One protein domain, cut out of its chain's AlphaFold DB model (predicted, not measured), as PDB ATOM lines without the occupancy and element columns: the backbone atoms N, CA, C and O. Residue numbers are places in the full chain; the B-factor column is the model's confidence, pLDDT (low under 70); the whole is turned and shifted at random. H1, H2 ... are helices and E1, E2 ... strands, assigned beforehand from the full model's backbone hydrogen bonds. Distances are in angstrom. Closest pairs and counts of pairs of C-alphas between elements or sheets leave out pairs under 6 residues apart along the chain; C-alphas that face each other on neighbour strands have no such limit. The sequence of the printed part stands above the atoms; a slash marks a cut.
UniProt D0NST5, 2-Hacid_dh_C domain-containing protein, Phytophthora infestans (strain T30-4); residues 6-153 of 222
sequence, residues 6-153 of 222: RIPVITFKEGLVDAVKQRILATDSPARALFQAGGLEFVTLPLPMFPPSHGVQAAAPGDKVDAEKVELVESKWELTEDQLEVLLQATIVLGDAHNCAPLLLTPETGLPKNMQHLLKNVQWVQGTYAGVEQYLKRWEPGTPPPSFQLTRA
ATOM      1  N   ARG A   6      56.537  27.015  13.364       95.00
ATOM      2  CA  ARG A   6      56.049  28.191  12.634       95.00
ATOM      3  C   ARG A   6      54.601  28.453  13.037       95.00
ATOM      4  O   ARG A   6      53.724  27.641  12.762       95.00
ATOM      5  N   ILE A   7      54.364  29.565  13.726       95.50
ATOM      6  CA  ILE A   7      53.043  29.962  14.216       95.50
ATOM      7  C   ILE A   7      52.442  30.968  13.225       95.50
ATOM      8  O   ILE A   7      52.926  32.106  13.165       95.50
ATOM      9  N   PRO A   8      51.408  30.599  12.446       96.81
ATOM     10  CA  PRO A   8      50.670  31.550  11.627       96.81
ATOM     11  C   PRO A   8      49.953  32.590  12.492       96.81
ATOM     12  O   PRO A   8      49.339  32.272  13.517       96.81
ATOM     13  N   VAL A   9      50.018  33.839  12.039       95.19
ATOM     14  CA  VAL A   9      49.388  34.994  12.670       95.19
ATOM     15  C   VAL A   9      48.350  35.579  11.719       95.19
ATOM     16  O   VAL A   9      48.704  36.125  10.676       95.19
ATOM     17  N   ILE A  10      47.073  35.450  12.085       94.19
ATOM     18  CA  ILE A  10      45.917  35.857  11.274       94.19
ATOM     19  C   ILE A  10      45.155  36.941  12.040       94.19
ATOM     20  O   ILE A  10      44.217  36.665  12.796       94.19
ATOM     21  N   THR A  11      45.600  38.187  11.899       90.44
ATOM     22  CA  THR A  11      45.024  39.319  12.631       90.44
ATOM     23  C   THR A  11      45.022  40.601  11.810       90.44
ATOM     24  O   THR A  11      45.945  40.829  11.033       90.44
ATOM     25  N   PHE A  12      44.020  41.459  12.012       87.12
ATOM     26  CA  PHE A  12      44.036  42.832  11.486       87.12
ATOM     27  C   PHE A  12      44.913  43.775  12.326       87.12
ATOM     28  O   PHE A  12      45.124  44.930  11.963       87.12
ATOM     29  N   LYS A  13      45.414  43.317  13.481       82.44
ATOM     30  CA  LYS A  13      46.222  44.136  14.381       82.44
ATOM     31  C   LYS A  13      47.664  44.254  13.888       82.44
ATOM     32  O   LYS A  13      48.500  43.382  14.137       82.44
ATOM     33  N   GLU A  14      47.968  45.392  13.277       82.69
ATOM     34  CA  GLU A  14      49.333  45.761  12.903       82.69
ATOM     35  C   GLU A  14      50.287  45.761  14.111       82.69
ATOM     36  O   GLU A  14      49.910  46.074  15.246       82.69
ATOM     37  N   GLY A  15      51.539  45.360  13.878       82.75
ATOM     38  CA  GLY A  15      52.590  45.327  14.901       82.75
ATOM     39  C   GLY A  15      52.417  44.263  15.994       82.75
ATOM     40  O   GLY A  15      53.243  44.193  16.906       82.75
ATOM     41  N   LEU A  16      51.385  43.403  15.932       85.69
ATOM     42  CA  LEU A  16      51.187  42.351  16.937       85.69
ATOM     43  C   LEU A  16      52.390  41.406  17.013       85.69
ATOM     44  O   LEU A  16      52.838  41.078  18.110       85.69
ATOM     45  N   VAL A  17      52.911  40.973  15.863       88.00
ATOM     46  CA  VAL A  17      54.039  40.036  15.805       88.00
ATOM     47  C   VAL A  17      55.268  40.608  16.498       88.00
ATOM     48  O   VAL A  17      55.900  39.915  17.296       88.00
ATOM     49  N   ASP A  18      55.578  41.879  16.258       89.25
ATOM     50  CA  ASP A  18      56.717  42.532  16.898       89.25
ATOM     51  C   ASP A  18      56.498  42.677  18.402       89.25
ATOM     52  O   ASP A  18      57.389  42.348  19.182       89.25
ATOM     53  N   ALA A  19      55.292  43.053  18.839       85.06
ATOM     54  CA  ALA A  19      54.955  43.113  20.260       85.06
ATOM     55  C   ALA A  19      55.102  41.747  20.959       85.06
ATOM     56  O   ALA A  19      55.631  41.670  22.072       85.06
ATOM     57  N   VAL A  20      54.678  40.658  20.307       86.00
ATOM     58  CA  VAL A  20      54.838  39.288  20.820       86.00
ATOM     59  C   VAL A  20      56.316  38.914  20.914       86.00
ATOM     60  O   VAL A  20      56.754  38.443  21.966       86.00
ATOM     61  N   LYS A  21      57.113  39.182  19.871       89.31
ATOM     62  CA  LYS A  21      58.566  38.940  19.878       89.31
ATOM     63  C   LYS A  21      59.256  39.698  21.014       89.31
ATOM     64  O   LYS A  21      60.017  39.097  21.768       89.31
ATOM     65  N   GLN A  22      58.944  40.983  21.191       88.00
ATOM     66  CA  GLN A  22      59.492  41.789  22.287       88.00
ATOM     67  C   GLN A  22      59.122  41.208  23.655       88.00
ATOM     68  O   GLN A  22      59.967  41.114  24.544       88.00
ATOM     69  N   ARG A  23      57.878  40.746  23.828       85.75
ATOM     70  CA  ARG A  23      57.432  40.141  25.088       85.75
ATOM     71  C   ARG A  23      58.137  38.818  25.393       85.75
ATOM     72  O   ARG A  23      58.482  38.584  26.552       85.75
ATOM     73  N   ILE A  24      58.357  37.983  24.377       88.00
ATOM     74  CA  ILE A  24      59.113  36.728  24.499       88.00
ATOM     75  C   ILE A  24      60.557  37.023  24.905       88.00
ATOM     76  O   ILE A  24      61.062  36.413  25.840       88.00
ATOM     77  N   LEU A  25      61.210  37.994  24.263       90.00
ATOM     78  CA  LEU A  25      62.585  38.375  24.600       90.00
ATOM     79  C   LEU A  25      62.705  38.971  26.010       90.00
ATOM     80  O   LEU A  25      63.713  38.753  26.681       90.00
ATOM     81  N   ALA A  26      61.677  39.679  26.480       87.12
ATOM     82  CA  ALA A  26      61.643  40.286  27.809       87.12
ATOM     83  C   ALA A  26      61.358  39.294  28.953       87.12
ATOM     84  O   ALA A  26      61.524  39.654  30.116       87.12
ATOM     85  N   THR A  27      60.915  38.069  28.651       86.19
ATOM     86  CA  THR A  27      60.485  37.087  29.659       86.19
ATOM     87  C   THR A  27      61.371  35.852  29.597       86.19
ATOM     88  O   THR A  27      61.503  35.236  28.541       86.19
ATOM     89  N   ASP A  28      61.968  35.453  30.720       90.06
ATOM     90  CA  ASP A  28      62.691  34.182  30.767       90.06
ATOM     91  C   ASP A  28      61.701  33.012  30.687       90.06
ATOM     92  O   ASP A  28      60.789  32.888  31.505       90.06
ATOM     93  N   SER A  29      61.797  32.224  29.616       87.69
ATOM     94  CA  SER A  29      60.838  31.166  29.300       87.69
ATOM     95  C   SER A  29      61.402  30.186  28.264       87.69
ATOM     96  O   SER A  29      62.251  30.568  27.453       87.69
ATOM     97  N   PRO A  30      60.872  28.950  28.184       88.81
ATOM     98  CA  PRO A  30      61.232  28.012  27.118       88.81
ATOM     99  C   PRO A  30      60.994  28.577  25.708       88.81
ATOM    100  O   PRO A  30      61.768  28.317  24.790       88.81
ATOM    101  N   ALA A  31      59.959  29.410  25.543       85.75
ATOM    102  CA  ALA A  31      59.662  30.081  24.278       85.75
ATOM    103  C   ALA A  31      60.772  31.058  23.859       85.75
ATOM    104  O   ALA A  31      61.084  31.152  22.674       85.75
ATOM    105  N   ARG A  32      61.411  31.747  24.817       90.12
ATOM    106  CA  ARG A  32      62.561  32.621  24.547       90.12
ATOM    107  C   ARG A  32      63.757  31.829  24.038       90.12
ATOM    108  O   ARG A  32      64.331  32.214  23.024       90.12
ATOM    109  N   ALA A  33      64.099  30.725  24.703       92.19
ATOM    110  CA  ALA A  33      65.201  29.863  24.283       92.19
ATOM    111  C   ALA A  33      64.966  29.299  22.870       92.19
ATOM    112  O   ALA A  33      65.851  29.375  22.021       92.19
ATOM    113  N   LEU A  34      63.747  28.822  22.589       90.62
ATOM    114  CA  LEU A  34      63.350  28.348  21.258       90.62
ATOM    115  C   LEU A  34      63.431  29.449  20.194       90.62
ATOM    116  O   LEU A  34      63.941  29.203  19.102       90.62
ATOM    117  N   PHE A  35      62.962  30.658  20.506       91.62
ATOM    118  CA  PHE A  35      63.019  31.798  19.591       91.62
ATOM    119  C   PHE A  35      64.463  32.213  19.281       91.62
ATOM    120  O   PHE A  35      64.818  32.380  18.118       91.62
ATOM    121  N   GLN A  36      65.320  32.315  20.301       92.75
ATOM    122  CA  GLN A  36      66.734  32.668  20.132       92.75
ATOM    123  C   GLN A  36      67.527  31.596  19.373       92.75
ATOM    124  O   GLN A  36      68.438  31.932  18.622       92.75
ATOM    125  N   ALA A  37      67.155  30.321  19.519       93.12
ATOM    126  CA  ALA A  37      67.737  29.211  18.767       93.12
ATOM    127  C   ALA A  37      67.219  29.104  17.316       93.12
ATOM    128  O   ALA A  37      67.597  28.175  16.604       93.12
ATOM    129  N   GLY A  38      66.331  30.003  16.871       92.75
ATOM    130  CA  GLY A  38      65.715  29.954  15.539       92.75
ATOM    131  C   GLY A  38      64.675  28.840  15.363       92.75
ATOM    132  O   GLY A  38      64.208  28.607  14.249       92.75
ATOM    133  N   GLY A  39      64.298  28.161  16.449       92.88
ATOM    134  CA  GLY A  39      63.325  27.068  16.469       92.88
ATOM    135  C   GLY A  39      61.866  27.517  16.576       92.88
ATOM    136  O   GLY A  39      60.983  26.674  16.456       92.88
ATOM    137  N   LEU A  40      61.600  28.811  16.787       92.00
ATOM    138  CA  LEU A  40      60.261  29.411  16.814       92.00
ATOM    139  C   LEU A  40      60.200  30.622  15.876       92.00
ATOM    140  O   LEU A  40      61.050  31.508  15.938       92.00
ATOM    141  N   GLU A  41      59.161  30.693  15.052       94.06
ATOM    142  CA  GLU A  41      58.888  31.810  14.150       94.06
ATOM    143  C   GLU A  41      57.398  32.146  14.111       94.06
ATOM    144  O   GLU A  41      56.547  31.264  14.154       94.06
ATOM    145  N   PHE A  42      57.098  33.438  13.983       93.25
ATOM    146  CA  PHE A  42      55.749  33.946  13.753       93.25
ATOM    147  C   PHE A  42      55.630  34.392  12.301       93.25
ATOM    148  O   PHE A  42      56.386  35.264  11.866       93.25
ATOM    149  N   VAL A  43      54.680  33.812  11.571       94.56
ATOM    150  CA  VAL A  43      54.467  34.077  10.145       94.56
ATOM    151  C   VAL A  43      53.178  34.871   9.989       94.56
ATOM    152  O   VAL A  43      52.099  34.363  10.275       94.56
ATOM    153  N   THR A  44      53.284  36.126   9.557       93.81
ATOM    154  CA  THR A  44      52.096  36.956   9.302       93.81
ATOM    155  C   THR A  44      51.448  36.513   8.002       93.81
ATOM    156  O   THR A  44      52.127  36.404   6.979       93.81
ATOM    157  N   LEU A  45      50.145  36.257   8.050       94.00
ATOM    158  CA  LEU A  45      49.360  35.870   6.888       94.00
ATOM    159  C   LEU A  45      48.475  37.030   6.427       94.00
ATOM    160  O   LEU A  45      48.018  37.812   7.266       94.00
ATOM    161  N   PRO A  46      48.201  37.142   5.115       92.38
ATOM    162  CA  PRO A  46      47.165  38.044   4.632       92.38
ATOM    163  C   PRO A  46      45.813  37.640   5.225       92.38
ATOM    164  O   PRO A  46      45.603  36.480   5.592       92.38
ATOM    165  N   LEU A  47      44.885  38.587   5.323       89.81
ATOM    166  CA  LEU A  47      43.555  38.293   5.844       89.81
ATOM    167  C   LEU A  47      42.698  37.573   4.792       89.81
ATOM    168  O   LEU A  47      42.702  37.975   3.627       89.81
ATOM    169  N   PRO A  48      41.955  36.522   5.181       87.88
ATOM    170  CA  PRO A  48      40.963  35.909   4.308       87.88
ATOM    171  C   PRO A  48      39.783  36.861   4.080       87.88
ATOM    172  O   PRO A  48      39.366  37.588   4.982       87.88
ATOM    173  N   MET A  49      39.203  36.815   2.882       85.31
ATOM    174  CA  MET A  49      37.942  37.483   2.576       85.31
ATOM    175  C   MET A  49      36.797  36.481   2.649       85.31
ATOM    176  O   MET A  49      36.789  35.474   1.937       85.31
ATOM    177  N   PHE A  50      35.818  36.780   3.499       82.50
ATOM    178  CA  PHE A  50      34.625  35.956   3.682       82.50
ATOM    179  C   PHE A  50      33.407  36.530   2.945       82.50
ATOM    180  O   PHE A  50      33.288  37.758   2.853       82.50
ATOM    181  N   PRO A  51      32.475  35.665   2.498       71.00
ATOM    182  CA  PRO A  51      31.180  36.089   1.983       71.00
ATOM    183  C   PRO A  51      30.389  36.926   3.010       71.00
ATOM    184  O   PRO A  51      30.512  36.688   4.216       71.00
ATOM    185  N   PRO A  52      29.483  37.822   2.566       60.53
ATOM    186  CA  PRO A  52      28.655  38.653   3.452       60.53
ATOM    187  C   PRO A  52      27.804  37.858   4.461       60.53
ATOM    188  O   PRO A  52      27.465  38.359   5.534       60.53
ATOM    189  N   SER A  53      27.474  36.602   4.145       57.06
ATOM    190  CA  SER A  53      26.699  35.697   5.001       57.06
ATOM    191  C   SER A  53      27.421  35.268   6.288       57.06
ATOM    192  O   SER A  53      26.768  34.776   7.206       57.06
ATOM    193  N   HIS A  54      28.736  35.489   6.410       54.00
ATOM    194  CA  HIS A  54      29.522  35.120   7.599       54.00
ATOM    195  C   HIS A  54      29.570  36.174   8.710       54.00
ATOM    196  O   HIS A  54      30.246  35.972   9.728       54.00
ATOM    197  N   GLY A  55      28.808  37.257   8.554       53.06
ATOM    198  CA  GLY A  55      28.883  38.426   9.416       53.06
ATOM    199  C   GLY A  55      29.997  39.374   8.977       53.06
ATOM    200  O   GLY A  55      30.895  39.011   8.223       53.06
ATOM    201  N   VAL A  56      29.901  40.617   9.443       49.25
ATOM    202  CA  VAL A  56      30.831  41.705   9.121       49.25
ATOM    203  C   VAL A  56      32.268  41.263   9.429       49.25
ATOM    204  O   VAL A  56      32.554  40.847  10.556       49.25
ATOM    205  N   GLN A  57      33.163  41.334   8.434       54.19
ATOM    206  CA  GLN A  57      34.603  41.169   8.652       54.19
ATOM    207  C   GLN A  57      35.037  42.124   9.768       54.19
ATOM    208  O   GLN A  57      34.564  43.259   9.825       54.19
ATOM    209  N   ALA A  58      35.910  41.685  10.676       49.03
ATOM    210  CA  ALA A  58      36.426  42.586  11.697       49.03
ATOM    211  C   ALA A  58      37.326  43.631  11.026       49.03
ATOM    212  O   ALA A  58      38.509  43.393  10.808       49.03
ATOM    213  N   ALA A  59      36.736  44.765  10.661       48.75
ATOM    214  CA  ALA A  59      37.467  45.933  10.218       48.75
ATOM    215  C   ALA A  59      38.076  46.645  11.436       48.75
ATOM    216  O   ALA A  59      37.620  46.465  12.576       48.75
ATOM    217  N   ALA A  60      39.113  47.450  11.213       43.72
ATOM    218  CA  ALA A  60      39.668  48.265  12.282       43.72
ATOM    219  C   ALA A  60      38.570  49.200  12.843       43.72
ATOM    220  O   ALA A  60      37.648  49.581  12.114       43.72
ATOM    221  N   PRO A  61      38.617  49.585  14.134       32.75
ATOM    222  CA  PRO A  61      37.633  50.507  14.694       32.75
ATOM    223  C   PRO A  61      37.604  51.830  13.904       32.75
ATOM    224  O   PRO A  61      38.484  52.668  14.083       32.75
ATOM    225  N   GLY A  62      36.599  52.022  13.041       38.59
ATOM    226  CA  GLY A  62      36.441  53.232  12.221       38.59
ATOM    227  C   GLY A  62      36.083  53.007  10.748       38.59
ATOM    228  O   GLY A  62      35.654  53.964  10.105       38.59
ATOM    229  N   ASP A  63      36.199  51.786  10.226       36.91
ATOM    230  CA  ASP A  63      35.864  51.507   8.826       36.91
ATOM    231  C   ASP A  63      34.348  51.402   8.609       36.91
ATOM    232  O   ASP A  63      33.622  50.732   9.351       36.91
ATOM    233  N   LYS A  64      33.856  52.106   7.583       36.62
ATOM    234  CA  LYS A  64      32.453  52.058   7.167       36.62
ATOM    235  C   LYS A  64      32.200  50.766   6.400       36.62
ATOM    236  O   LYS A  64      32.903  50.458   5.446       36.62
ATOM    237  N   VAL A  65      31.176  50.033   6.821       43.94
ATOM    238  CA  VAL A  65      30.707  48.830   6.134       43.94
ATOM    239  C   VAL A  65      29.616  49.269   5.164       43.94
ATOM    240  O   VAL A  65      28.490  49.532   5.586       43.94
ATOM    241  N   ASP A  66      29.957  49.398   3.884       39.00
ATOM    242  CA  ASP A  66      28.966  49.643   2.838       39.00
ATOM    243  C   ASP A  66      28.204  48.339   2.581       39.00
ATOM    244  O   ASP A  66      28.741  47.340   2.101       39.00
ATOM    245  N   ALA A  67      26.939  48.330   2.989       44.81
ATOM    246  CA  ALA A  67      26.032  47.219   2.784       44.81
ATOM    247  C   ALA A  67      25.379  47.354   1.408       44.81
ATOM    248  O   ALA A  67      24.310  47.944   1.309       44.81
ATOM    249  N   GLU A  68      25.979  46.800   0.353       38.38
ATOM    250  CA  GLU A  68      25.253  46.601  -0.903       38.38
ATOM    251  C   GLU A  68      25.787  45.421  -1.738       38.38
ATOM    252  O   GLU A  68      26.983  45.287  -1.972       38.38
ATOM    253  N   LYS A  69      24.823  44.617  -2.214       36.41
ATOM    254  CA  LYS A  69      24.878  43.457  -3.131       36.41
ATOM    255  C   LYS A  69      25.302  42.096  -2.561       36.41
ATOM    256  O   LYS A  69      26.467  41.778  -2.352       36.41
ATOM    257  N   VAL A  70      24.286  41.238  -2.425       40.41
ATOM    258  CA  VAL A  70      24.399  39.784  -2.249       40.41
ATOM    259  C   VAL A  70      24.743  39.163  -3.607       40.41
ATOM    260  O   VAL A  70      23.867  38.688  -4.324       40.41
ATOM    261  N   GLU A  71      26.014  39.204  -3.990       41.50
ATOM    262  CA  GLU A  71      26.563  38.224  -4.929       41.50
ATOM    263  C   GLU A  71      27.058  37.010  -4.130       41.50
ATOM    264  O   GLU A  71      27.462  37.136  -2.971       41.50
ATOM    265  N   LEU A  72      26.995  35.818  -4.730       47.34
ATOM    266  CA  LEU A  72      27.595  34.589  -4.198       47.34
ATOM    267  C   LEU A  72      29.126  34.719  -4.259       47.34
ATOM    268  O   LEU A  72      29.783  34.116  -5.100       47.34
ATOM    269  N   VAL A  73      29.690  35.578  -3.413       57.47
ATOM    270  CA  VAL A  73      31.133  35.789  -3.323       57.47
ATOM    271  C   VAL A  73      31.717  34.588  -2.587       57.47
ATOM    272  O   VAL A  73      31.501  34.438  -1.387       57.47
ATOM    273  N   GLU A  74      32.408  33.700  -3.306       68.25
ATOM    274  CA  GLU A  74      33.170  32.608  -2.689       68.25
ATOM    275  C   GLU A  74      34.262  33.181  -1.768       68.25
ATOM    276  O   GLU A  74      34.781  34.279  -1.992       68.25
ATOM    277  N   SER A  75      34.617  32.444  -0.711       80.25
ATOM    278  CA  SER A  75      35.728  32.826   0.160       80.25
ATOM    279  C   SER A  75      37.022  32.896  -0.652       80.25
ATOM    280  O   SER A  75      37.318  32.017  -1.464       80.25
ATOM    281  N   LYS A  76      37.797  33.964  -0.451       86.00
ATOM    282  CA  LYS A  76      39.042  34.206  -1.186       86.00
ATOM    283  C   LYS A  76      40.186  34.412  -0.207       86.00
ATOM    284  O   LYS A  76      40.109  35.262   0.675       86.00
ATOM    285  N   TRP A  77      41.262  33.654  -0.388       90.81
ATOM    286  CA  TRP A  77      42.480  33.801   0.397       90.81
ATOM    287  C   TRP A  77      43.692  33.531  -0.490       90.81
ATOM    288  O   TRP A  77      43.912  32.407  -0.934       90.81
ATOM    289  N   GLU A  78      44.436  34.584  -0.815       91.62
ATOM    290  CA  GLU A  78      45.643  34.488  -1.636       91.62
ATOM    291  C   GLU A  78      46.845  34.276  -0.717       91.62
ATOM    292  O   GLU A  78      47.131  35.114   0.134       91.62
ATOM    293  N   LEU A  79      47.519  33.139  -0.872       93.25
ATOM    294  CA  LEU A  79      48.629  32.712  -0.027       93.25
ATOM    295  C   LEU A  79      49.814  32.304  -0.897       93.25
ATOM    296  O   LEU A  79      49.632  31.742  -1.977       93.25
ATOM    297  N   THR A  80      51.029  32.557  -0.416       95.25
ATOM    298  CA  THR A  80      52.242  32.017  -1.042       95.25
ATOM    299  C   THR A  80      52.397  30.525  -0.729       95.25
ATOM    300  O   THR A  80      51.804  30.015   0.222       95.25
ATOM    301  N   GLU A  81      53.228  29.815  -1.495       94.50
ATOM    302  CA  GLU A  81      53.528  28.394  -1.240       94.50
ATOM    303  C   GLU A  81      54.081  28.165   0.174       94.50
ATOM    304  O   GLU A  81      53.639  27.259   0.877       94.50
ATOM    305  N   ASP A  82      54.972  29.049   0.631       94.75
ATOM    306  CA  ASP A  82      55.518  29.011   1.990       94.75
ATOM    307  C   ASP A  82      54.423  29.174   3.061       94.75
ATOM    308  O   ASP A  82      54.400  28.460   4.061       94.75
ATOM    309  N   GLN A  83      53.462  30.073   2.841       95.38
ATOM    310  CA  GLN A  83      52.345  30.280   3.765       95.38
ATOM    311  C   GLN A  83      51.384  29.086   3.797       95.38
ATOM    312  O   GLN A  83      50.867  28.742   4.863       95.38
ATOM    313  N   LEU A  84      51.160  28.436   2.651       95.00
ATOM    314  CA  LEU A  84      50.389  27.196   2.580       95.00
ATOM    315  C   LEU A  84      51.072  26.085   3.379       95.00
ATOM    316  O   LEU A  84      50.410  25.408   4.165       95.00
ATOM    317  N   GLU A  85      52.393  25.936   3.250       94.81
ATOM    318  CA  GLU A  85      53.160  24.962   4.031       94.81
ATOM    319  C   GLU A  85      53.058  25.229   5.541       94.81
ATOM    320  O   GLU A  85      52.812  24.306   6.323       94.81
ATOM    321  N   VAL A  86      53.157  26.497   5.959       95.69
ATOM    322  CA  VAL A  86      52.958  26.891   7.363       95.69
ATOM    323  C   VAL A  86      51.583  26.459   7.863       95.69
ATOM    324  O   VAL A  86      51.485  25.863   8.931       95.69
ATOM    325  N   LEU A  87      50.520  26.728   7.103       95.81
ATOM    326  CA  LEU A  87      49.147  26.385   7.488       95.81
ATOM    327  C   LEU A  87      48.874  24.876   7.492       95.81
ATOM    328  O   LEU A  87      48.046  24.409   8.277       95.81
ATOM    329  N   LEU A  88      49.558  24.112   6.637       95.56
ATOM    330  CA  LEU A  88      49.504  22.649   6.620       95.56
ATOM    331  C   LEU A  88      50.118  22.044   7.886       95.56
ATOM    332  O   LEU A  88      49.585  21.083   8.441       95.56
ATOM    333  N   GLN A  89      51.235  22.606   8.348       94.62
ATOM    334  CA  GLN A  89      51.991  22.099   9.496       94.62
ATOM    335  C   GLN A  89      51.569  22.734  10.830       94.62
ATOM    336  O   GLN A  89      51.982  22.266  11.892       94.62
ATOM    337  N   ALA A  90      50.759  23.793  10.796       95.81
ATOM    338  CA  ALA A  90      50.392  24.566  11.973       95.81
ATOM    339  C   ALA A  90      49.676  23.711  13.029       95.81
ATOM    340  O   ALA A  90      48.584  23.191  12.808       95.81
ATOM    341  N   THR A  91      50.276  23.648  14.216       95.75
ATOM    342  CA  THR A  91      49.663  23.095  15.432       95.75
ATOM    343  C   THR A  91      49.134  24.188  16.360       95.75
ATOM    344  O   THR A  91      48.238  23.939  17.168       95.75
ATOM    345  N   ILE A  92      49.652  25.412  16.224       94.06
ATOM    346  CA  ILE A  92      49.267  26.591  17.002       94.06
ATOM    347  C   ILE A  92      48.923  27.722  16.034       94.06
ATOM    348  O   ILE A  92      49.681  27.972  15.104       94.06
ATOM    349  N   VAL A  93      47.828  28.441  16.281       95.56
ATOM    350  CA  VAL A  93      47.453  29.655  15.538       95.56
ATOM    351  C   VAL A  93      47.294  30.822  16.506       95.56
ATOM    352  O   VAL A  93      46.675  30.685  17.561       95.56
ATOM    353  N   LEU A  94      47.814  31.989  16.132       93.62
ATOM    354  CA  LEU A  94      47.555  33.256  16.813       93.62
ATOM    355  C   LEU A  94      46.647  34.107  15.922       93.62
ATOM    356  O   LEU A  94      47.018  34.428  14.798       93.62
ATOM    357  N   GLY A  95      45.472  34.514  16.393       90.75
ATOM    358  CA  GLY A  95      44.607  35.315  15.531       90.75
ATOM    359  C   GLY A  95      43.289  35.768  16.126       90.75
ATOM    360  O   GLY A  95      42.935  35.453  17.265       90.75
ATOM    361  N   ASP A  96      42.571  36.563  15.340       89.31
ATOM    362  CA  ASP A  96      41.291  37.132  15.747       89.31
ATOM    363  C   ASP A  96      40.178  36.093  15.620       89.31
ATOM    364  O   ASP A  96      40.121  35.338  14.650       89.31
ATOM    365  N   ALA A  97      39.216  36.108  16.547       87.38
ATOM    366  CA  ALA A  97      38.086  35.180  16.507       87.38
ATOM    367  C   ALA A  97      37.272  35.276  15.200       87.38
ATOM    368  O   ALA A  97      36.797  34.260  14.707       87.38
ATOM    369  N   HIS A  98      37.146  36.473  14.617       87.69
ATOM    370  CA  HIS A  98      36.430  36.686  13.351       87.69
ATOM    371  C   HIS A  98      37.130  36.054  12.148       87.69
ATOM    372  O   HIS A  98      36.449  35.648  11.213       87.69
ATOM    373  N   ASN A  99      38.458  35.942  12.189       90.12
ATOM    374  CA  ASN A  99      39.233  35.366  11.099       90.12
ATOM    375  C   ASN A  99      39.443  33.871  11.314       90.12
ATOM    376  O   ASN A  99      39.211  33.086  10.411       90.12
ATOM    377  N   CYS A 100      39.830  33.449  12.515       91.88
ATOM    378  CA  CYS A 100      40.168  32.054  12.777       91.88
ATOM    379  C   CYS A 100      38.940  31.141  12.922       91.88
ATOM    380  O   CYS A 100      39.006  29.991  12.495       91.88
ATOM    381  N   ALA A 101      37.819  31.611  13.487       91.25
ATOM    382  CA  ALA A 101      36.659  30.741  13.705       91.25
ATOM    383  C   ALA A 101      36.052  30.189  12.398       91.25
ATOM    384  O   ALA A 101      35.831  28.979  12.346       91.25
ATOM    385  N   PRO A 102      35.829  30.992  11.331       91.56
ATOM    386  CA  PRO A 102      35.368  30.455  10.051       91.56
ATOM    387  C   PRO A 102      36.343  29.449   9.431       91.56
ATOM    388  O   PRO A 102      35.908  28.460   8.858       91.56
ATOM    389  N   LEU A 103      37.652  29.682   9.561       92.62
ATOM    390  CA  LEU A 103      38.676  28.814   8.971       92.62
ATOM    391  C   LEU A 103      38.782  27.457   9.682       92.62
ATOM    392  O   LEU A 103      39.125  26.467   9.048       92.62
ATOM    393  N   LEU A 104      38.524  27.421  10.995       92.31
ATOM    394  CA  LEU A 104      38.724  26.235  11.833       92.31
ATOM    395  C   LEU A 104      37.451  25.419  12.070       92.31
ATOM    396  O   LEU A 104      37.531  24.199  12.168       92.31
ATOM    397  N   LEU A 105      36.298  26.078  12.221       90.44
ATOM    398  CA  LEU A 105      35.037  25.411  12.573       90.44
ATOM    399  C   LEU A 105      34.123  25.179  11.376       90.44
ATOM    400  O   LEU A 105      33.356  24.225  11.391       90.44
ATOM    401  N   THR A 106      34.200  26.043  10.366       88.94
ATOM    402  CA  THR A 106      33.353  25.971   9.169       88.94
ATOM    403  C   THR A 106      34.199  26.113   7.896       88.94
ATOM    404  O   THR A 106      33.947  27.021   7.095       88.94
ATOM    405  N   PRO A 107      35.267  25.306   7.712       89.38
ATOM    406  CA  PRO A 107      36.202  25.454   6.594       89.38
ATOM    407  C   PRO A 107      35.515  25.340   5.228       89.38
ATOM    408  O   PRO A 107      35.941  25.976   4.272       89.38
ATOM    409  N   GLU A 108      34.423  24.584   5.127       87.69
ATOM    410  CA  GLU A 108      33.629  24.432   3.908       87.69
ATOM    411  C   GLU A 108      33.050  25.748   3.379       87.69
ATOM    412  O   GLU A 108      32.820  25.882   2.176       87.69
ATOM    413  N   THR A 109      32.869  26.726   4.264       83.75
ATOM    414  CA  THR A 109      32.371  28.062   3.932       83.75
ATOM    415  C   THR A 109      33.419  29.165   4.156       83.75
ATOM    416  O   THR A 109      33.458  30.152   3.421       83.75
ATOM    417  N   GLY A 110      34.328  28.980   5.117       85.50
ATOM    418  CA  GLY A 110      35.401  29.917   5.448       85.50
ATOM    419  C   GLY A 110      36.633  29.840   4.541       85.50
ATOM    420  O   GLY A 110      37.369  30.820   4.458       85.50
ATOM    421  N   LEU A 111      36.865  28.717   3.852       90.06
ATOM    422  CA  LEU A 111      38.032  28.504   2.988       90.06
ATOM    423  C   LEU A 111      37.634  28.197   1.536       90.06
ATOM    424  O   LEU A 111      36.644  27.493   1.307       90.06
ATOM    425  N   PRO A 112      38.450  28.630   0.551       90.12
ATOM    426  CA  PRO A 112      38.340  28.150  -0.822       90.12
ATOM    427  C   PRO A 112      38.352  26.616  -0.872       90.12
ATOM    428  O   PRO A 112      39.064  25.974  -0.096       90.12
ATOM    429  N   LYS A 113      37.615  26.005  -1.811       88.75
ATOM    430  CA  LYS A 113      37.449  24.534  -1.900       88.75
ATOM    431  C   LYS A 113      38.769  23.761  -1.901       88.75
ATOM    432  O   LYS A 113      38.888  22.728  -1.249       88.75
ATOM    433  N   ASN A 114      39.782  24.275  -2.595       89.00
ATOM    434  CA  ASN A 114      41.109  23.666  -2.666       89.00
ATOM    435  C   ASN A 114      41.930  23.813  -1.370       89.00
ATOM    436  O   ASN A 114      42.949  23.147  -1.241       89.00
ATOM    437  N   MET A 115      41.503  24.639  -0.411       91.88
ATOM    438  CA  MET A 115      42.223  24.960   0.830       91.88
ATOM    439  C   MET A 115      41.553  24.410   2.098       91.88
ATOM    440  O   MET A 115      42.109  24.535   3.181       91.88
ATOM    441  N   GLN A 116      40.407  23.733   1.996       91.81
ATOM    442  CA  GLN A 116      39.666  23.195   3.157       91.81
ATOM    443  C   GLN A 116      40.423  22.106   3.948       91.81
ATOM    444  O   GLN A 116      39.965  21.626   4.983       91.81
ATOM    445  N   HIS A 117      41.576  21.666   3.445       92.88
ATOM    446  CA  HIS A 117      42.458  20.721   4.117       92.88
ATOM    447  C   HIS A 117      43.478  21.398   5.054       92.88
ATOM    448  O   HIS A 117      44.115  20.700   5.842       92.88
ATOM    449  N   LEU A 118      43.630  22.724   4.978       94.38
ATOM    450  CA  LEU A 118      44.525  23.501   5.834       94.38
ATOM    451  C   LEU A 118      44.037  23.513   7.290       94.38
ATOM    452  O   LEU A 118      42.864  23.271   7.564       94.38
ATOM    453  N   LEU A 119      44.946  23.806   8.230       93.94
ATOM    454  CA  LEU A 119      44.660  23.986   9.663       93.94
ATOM    455  C   LEU A 119      44.075  22.764  10.405       93.94
ATOM    456  O   LEU A 119      43.792  22.851  11.597       93.94
ATOM    457  N   LYS A 120      43.957  21.598   9.759       93.88
ATOM    458  CA  LYS A 120      43.454  20.361  10.388       93.88
ATOM    459  C   LYS A 120      44.312  19.856  11.552       93.88
ATOM    460  O   LYS A 120      43.820  19.114  12.394       93.88
ATOM    461  N   ASN A 121      45.581  20.261  11.597       94.62
ATOM    462  CA  ASN A 121      46.531  19.881  12.641       94.62
ATOM    463  C   ASN A 121      46.526  20.836  13.844       94.62
ATOM    464  O   ASN A 121      47.269  20.609  14.800       94.62
ATOM    465  N   VAL A 122      45.713  21.897  13.812       95.69
ATOM    466  CA  VAL A 122      45.674  22.888  14.887       95.69
ATOM    467  C   VAL A 122      45.108  22.262  16.153       95.69
ATOM    468  O   VAL A 122      44.010  21.713  16.171       95.69
ATOM    469  N   GLN A 123      45.876  22.391  17.229       94.75
ATOM    470  CA  GLN A 123      45.545  21.922  18.572       94.75
ATOM    471  C   GLN A 123      45.356  23.089  19.540       94.75
ATOM    472  O   GLN A 123      44.719  22.928  20.577       94.75
ATOM    473  N   TRP A 124      45.889  24.271  19.219       92.31
ATOM    474  CA  TRP A 124      45.770  25.443  20.076       92.31
ATOM    475  C   TRP A 124      45.560  26.725  19.275       92.31
ATOM    476  O   TRP A 124      46.292  27.033  18.336       92.31
ATOM    477  N   VAL A 125      44.568  27.506  19.698       92.00
ATOM    478  CA  VAL A 125      44.296  28.845  19.194       92.00
ATOM    479  C   VAL A 125      44.464  29.867  20.314       92.00
ATOM    480  O   VAL A 125      43.780  29.823  21.344       92.00
ATOM    481  N   GLN A 126      45.359  30.825  20.097       89.81
ATOM    482  CA  GLN A 126      45.514  32.005  20.938       89.81
ATOM    483  C   GLN A 126      44.766  33.177  20.301       89.81
ATOM    484  O   GLN A 126      45.190  33.755  19.304       89.81
ATOM    485  N   GLY A 127      43.648  33.550  20.913       84.75
ATOM    486  CA  GLY A 127      42.876  34.734  20.577       84.75
ATOM    487  C   GLY A 127      43.628  36.012  20.942       84.75
ATOM    488  O   GLY A 127      44.173  36.141  22.041       84.75
ATOM    489  N   THR A 128      43.613  36.974  20.029       84.19
ATOM    490  CA  THR A 128      44.176  38.330  20.186       84.19
ATOM    491  C   THR A 128      43.277  39.275  20.990       84.19
ATOM    492  O   THR A 128      43.744  40.296  21.499       84.19
ATOM    493  N   TYR A 129      42.000  38.911  21.146       75.50
ATOM    494  CA  TYR A 129      40.973  39.652  21.876       75.50
ATOM    495  C   TYR A 129      40.285  38.777  22.930       75.50
ATOM    496  O   TYR A 129      40.478  37.562  22.989       75.50
ATOM    497  N   ALA A 130      39.468  39.416  23.771       70.44
ATOM    498  CA  ALA A 130      38.676  38.739  24.794       70.44
ATOM    499  C   ALA A 130      37.424  38.046  24.233       70.44
ATOM    500  O   ALA A 130      36.922  37.128  24.876       70.44
ATOM    501  N   GLY A 131      36.911  38.501  23.087       72.75
ATOM    502  CA  GLY A 131      35.695  37.961  22.480       72.75
ATOM    503  C   GLY A 131      35.908  36.564  21.900       72.75
ATOM    504  O   GLY A 131      36.895  36.318  21.204       72.75
ATOM    505  N   VAL A 132      34.979  35.654  22.189       80.88
ATOM    506  CA  VAL A 132      34.950  34.266  21.676       80.88
ATOM    507  C   VAL A 132      33.644  33.949  20.941       80.88
ATOM    508  O   VAL A 132      33.394  32.814  20.546       80.88
ATOM    509  N   GLU A 133      32.808  34.962  20.721       82.12
ATOM    510  CA  GLU A 133      31.433  34.836  20.235       82.12
ATOM    511  C   GLU A 133      31.382  34.184  18.852       82.12
ATOM    512  O   GLU A 133      30.459  33.433  18.560       82.12
ATOM    513  N   GLN A 134      32.383  34.436  18.006       85.25
ATOM    514  CA  GLN A 134      32.448  33.860  16.661       85.25
ATOM    515  C   GLN A 134      32.685  32.348  16.667       85.25
ATOM    516  O   GLN A 134      32.181  31.669  15.773       85.25
ATOM    517  N   TYR A 135      33.391  31.825  17.678       86.19
ATOM    518  CA  TYR A 135      33.537  30.384  17.879       86.19
ATOM    519  C   TYR A 135      32.234  29.777  18.396       86.19
ATOM    520  O   TYR A 135      31.775  28.776  17.863       86.19
ATOM    521  N   LEU A 136      31.593  30.423  19.377       85.44
ATOM    522  CA  LEU A 136      30.332  29.941  19.948       85.44
ATOM    523  C   LEU A 136      29.186  29.933  18.928       85.44
ATOM    524  O   LEU A 136      28.414  28.988  18.895       85.44
ATOM    525  N   LYS A 137      29.089  30.956  18.070       85.12
ATOM    526  CA  LYS A 137      28.051  31.049  17.027       85.12
ATOM    527  C   LYS A 137      28.159  29.970  15.952       85.12
ATOM    528  O   LYS A 137      27.159  29.660  15.319       85.12
ATOM    529  N   ARG A 138      29.372  29.477  15.695       84.81
ATOM    530  CA  ARG A 138      29.663  28.472  14.659       84.81
ATOM    531  C   ARG A 138      29.724  27.056  15.208       84.81
ATOM    532  O   ARG A 138      29.791  26.113  14.433       84.81
ATOM    533  N   TRP A 139      29.735  26.910  16.526       83.19
ATOM    534  CA  TRP A 139      29.688  25.606  17.149       83.19
ATOM    535  C   TRP A 139      28.234  25.156  17.277       83.19
ATOM    536  O   TRP A 139      27.424  25.803  17.942       83.19
ATOM    537  N   GLU A 140      27.902  24.050  16.618       78.88
ATOM    538  CA  GLU A 140      26.557  23.490  16.654       78.88
ATOM    539  C   GLU A 140      26.319  22.730  17.970       78.88
ATOM    540  O   GLU A 140      27.092  21.824  18.312       78.88
ATOM    541  N   PRO A 141      25.241  23.043  18.714       73.56
ATOM    542  CA  PRO A 141      24.890  22.307  19.920       73.56
ATOM    543  C   PRO A 141      24.709  20.810  19.635       73.56
ATOM    544  O   PRO A 141      23.965  20.426  18.736       73.56
ATOM    545  N   GLY A 142      25.362  19.957  20.425       73.12
ATOM    546  CA  GLY A 142      25.286  18.497  20.275       73.12
ATOM    547  C   GLY A 142      26.359  17.887  19.369       73.12
ATOM    548  O   GLY A 142      26.438  16.664  19.275       73.12
ATOM    549  N   THR A 143      27.221  18.704  18.758       78.25
ATOM    550  CA  THR A 143      28.431  18.214  18.084       78.25
ATOM    551  C   THR A 143      29.579  18.005  19.079       78.25
ATOM    552  O   THR A 143      29.616  18.660  20.130       78.25
ATOM    553  N   PRO A 144      30.529  17.090  18.792       78.69
ATOM    554  CA  PRO A 144      31.734  16.949  19.597       78.69
ATOM    555  C   PRO A 144      32.471  18.288  19.737       78.69
ATOM    556  O   PRO A 144      32.445  19.106  18.812       78.69
ATOM    557  N   PRO A 145      33.142  18.533  20.876       78.88
ATOM    558  CA  PRO A 145      33.961  19.724  21.019       78.88
ATOM    559  C   PRO A 145      35.061  19.743  19.943       78.88
ATOM    560  O   PRO A 145      35.547  18.677  19.549       78.88
ATOM    561  N   PRO A 146      35.482  20.934  19.478       84.44
ATOM    562  CA  PRO A 146      36.579  21.048  18.528       84.44
ATOM    563  C   PRO A 146      37.849  20.374  19.056       84.44
ATOM    564  O   PRO A 146      38.112  20.374  20.259       84.44
ATOM    565  N   SER A 147      38.682  19.851  18.156       86.25
ATOM    566  CA  SER A 147      39.946  19.180  18.501       86.25
ATOM    567  C   SER A 147      41.032  20.116  19.041       86.25
ATOM    568  O   SER A 147      42.135  19.661  19.342       86.25
ATOM    569  N   PHE A 148      40.748  21.415  19.143       89.81
ATOM    570  CA  PHE A 148      41.688  22.432  19.584       89.81
ATOM    571  C   PHE A 148      41.234  23.124  20.869       89.81
ATOM    572  O   PHE A 148      40.049  23.344  21.119       89.81
ATOM    573  N   GLN A 149      42.209  23.552  21.664       90.19
ATOM    574  CA  GLN A 149      42.005  24.440  22.794       90.19
ATOM    575  C   GLN A 149      41.941  25.899  22.323       90.19
ATOM    576  O   GLN A 149      42.786  26.344  21.549       90.19
ATOM    577  N   LEU A 150      40.985  26.673  22.840       86.00
ATOM    578  CA  LEU A 150      40.912  28.122  22.635       86.00
ATOM    579  C   LEU A 150      41.310  28.864  23.912       86.00
ATOM    580  O   LEU A 150      40.744  28.660  24.984       86.00
ATOM    581  N   THR A 151      42.251  29.789  23.774       83.50
ATOM    582  CA  THR A 151      42.637  30.753  24.813       83.50
ATOM    583  C   THR A 151      42.382  32.163  24.297       83.50
ATOM    584  O   THR A 151      42.467  32.403  23.099       83.50
ATOM    585  N   ARG A 152      42.040  33.110  25.171       80.00
ATOM    586  CA  ARG A 152      41.658  34.481  24.788       80.00
ATOM    587  C   ARG A 152      42.536  35.513  25.481       80.00
ATOM    588  O   ARG A 152      42.983  35.284  26.605       80.00
ATOM    589  N   ALA A 153      42.723  36.673  24.862       70.00
ATOM    590  CA  ALA A 153      43.403  37.795  25.499       70.00
ATOM    591  C   ALA A 153      42.435  38.522  26.453       70.00
ATOM    592  O   ALA A 153      41.635  39.360  26.039       70.00
TER     593      ALA A 153
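This is residues 6 to 153 of the 222 residues of the protein "2-Hacid_dh_C domain-containing protein" of Phytophthora infestans (strain T30-4) (UniProt D0NST5). A twisted parallel sheet of five short strands forms the core, with H3 and H4 over one face and H1 on the other near edge strand E2; H6 packs on H4, off the sheet. The longest axis runs from the corner of H1 and H2 to a long loop within residues 45 to 80. The printed part has 148 residues, with six named helices and five named strands in the order E1 H1 H2 E2 H3 E3 H4 H5 E4 H6 E5; the sheet's order is E2 E1 E3 E4 E5. The class is mixed, helices and strands, with under half of the residues in named elements. The whole is compact, with a radius of gyration of the C-alphas of 15.9 A and spans of 50 by 37 by 32 A.

E1, residues 6 to 10, begins at C-alpha 6 (56.049, 28.191, 12.634) and is 12.8 A long. H1, residues 16 to 26, measures 15.2 A, and H2, residues 30 to 36, 10.0 A. E2, residues 40 to 44, measures 13.4 A. H3, residues 81 to 89, measures 12.5 A from C-alpha 81 (53.528, 28.394, -1.240). E3 is residues 92 to 95, H4 97 to 105, 11.0 A long, H5 107 to 110, E4 124 to 127 and H6 133 to 138. E5, residues 149 to 151, ends at C-alpha 151 (42.637, 30.753, 24.813).

E2 and E1 are parallel at 27 degrees, with N 7 and O 41 2.8 A apart. E1 and E3 have N 10 and O 94 at 2.9 A, E3 and E4 N 93 and O 124 at 2.9 A, and E4 and E5 N 127 and O 151 at 2.7 A, each within hydrogen-bond range. Strand-helix-strand units, parallel neighbour strands with helices between, are E1, H1 H2, E2; E3, H4 H5, E4; and E4, H6, E5; E2, H3, E3 is a split one, with E1 between its strands. The four crossovers are right-handed. H4 runs along the strands over E3 and E4, at a height over the sheet of 9.2 A. H3, on the same face, runs across them at 9.6 A; H1 is on the opposite face at 10.2 A. H2 only grazes the sheet with residues 31 to 35, and touches H1, about perpendicular at 73 degrees, closest at the C-alphas of Ile 24 and Arg 32, 5.4 A. H6 touches H4 at a shallow tilt of 25 degrees, the same way, closest at the C-alphas of Ala 101 and Tyr 135, 5.2 A. H5 and H4 touch only at the corner, and only just, with 3 pairs of C-alphas within 8 A; the closest are those of Pro 102 and Gly 110, 4.6 A. Every O i to N i+4 pair is within hydrogen-bond range in H1, H2 and H3, against 3 of 5 in H4 and 1 of 2 in H6; H5 is too short for such a pair.

The two C-alphas farthest apart are those of Asp 28 and Lys 69, 51.6 A. The printed part has no cut. The links E2 to H3, 36 residues, and H5 to E4, 13 residues, are long. Mean pLDDT of the printed part is 82.1; residues 52 to 74 are under 70.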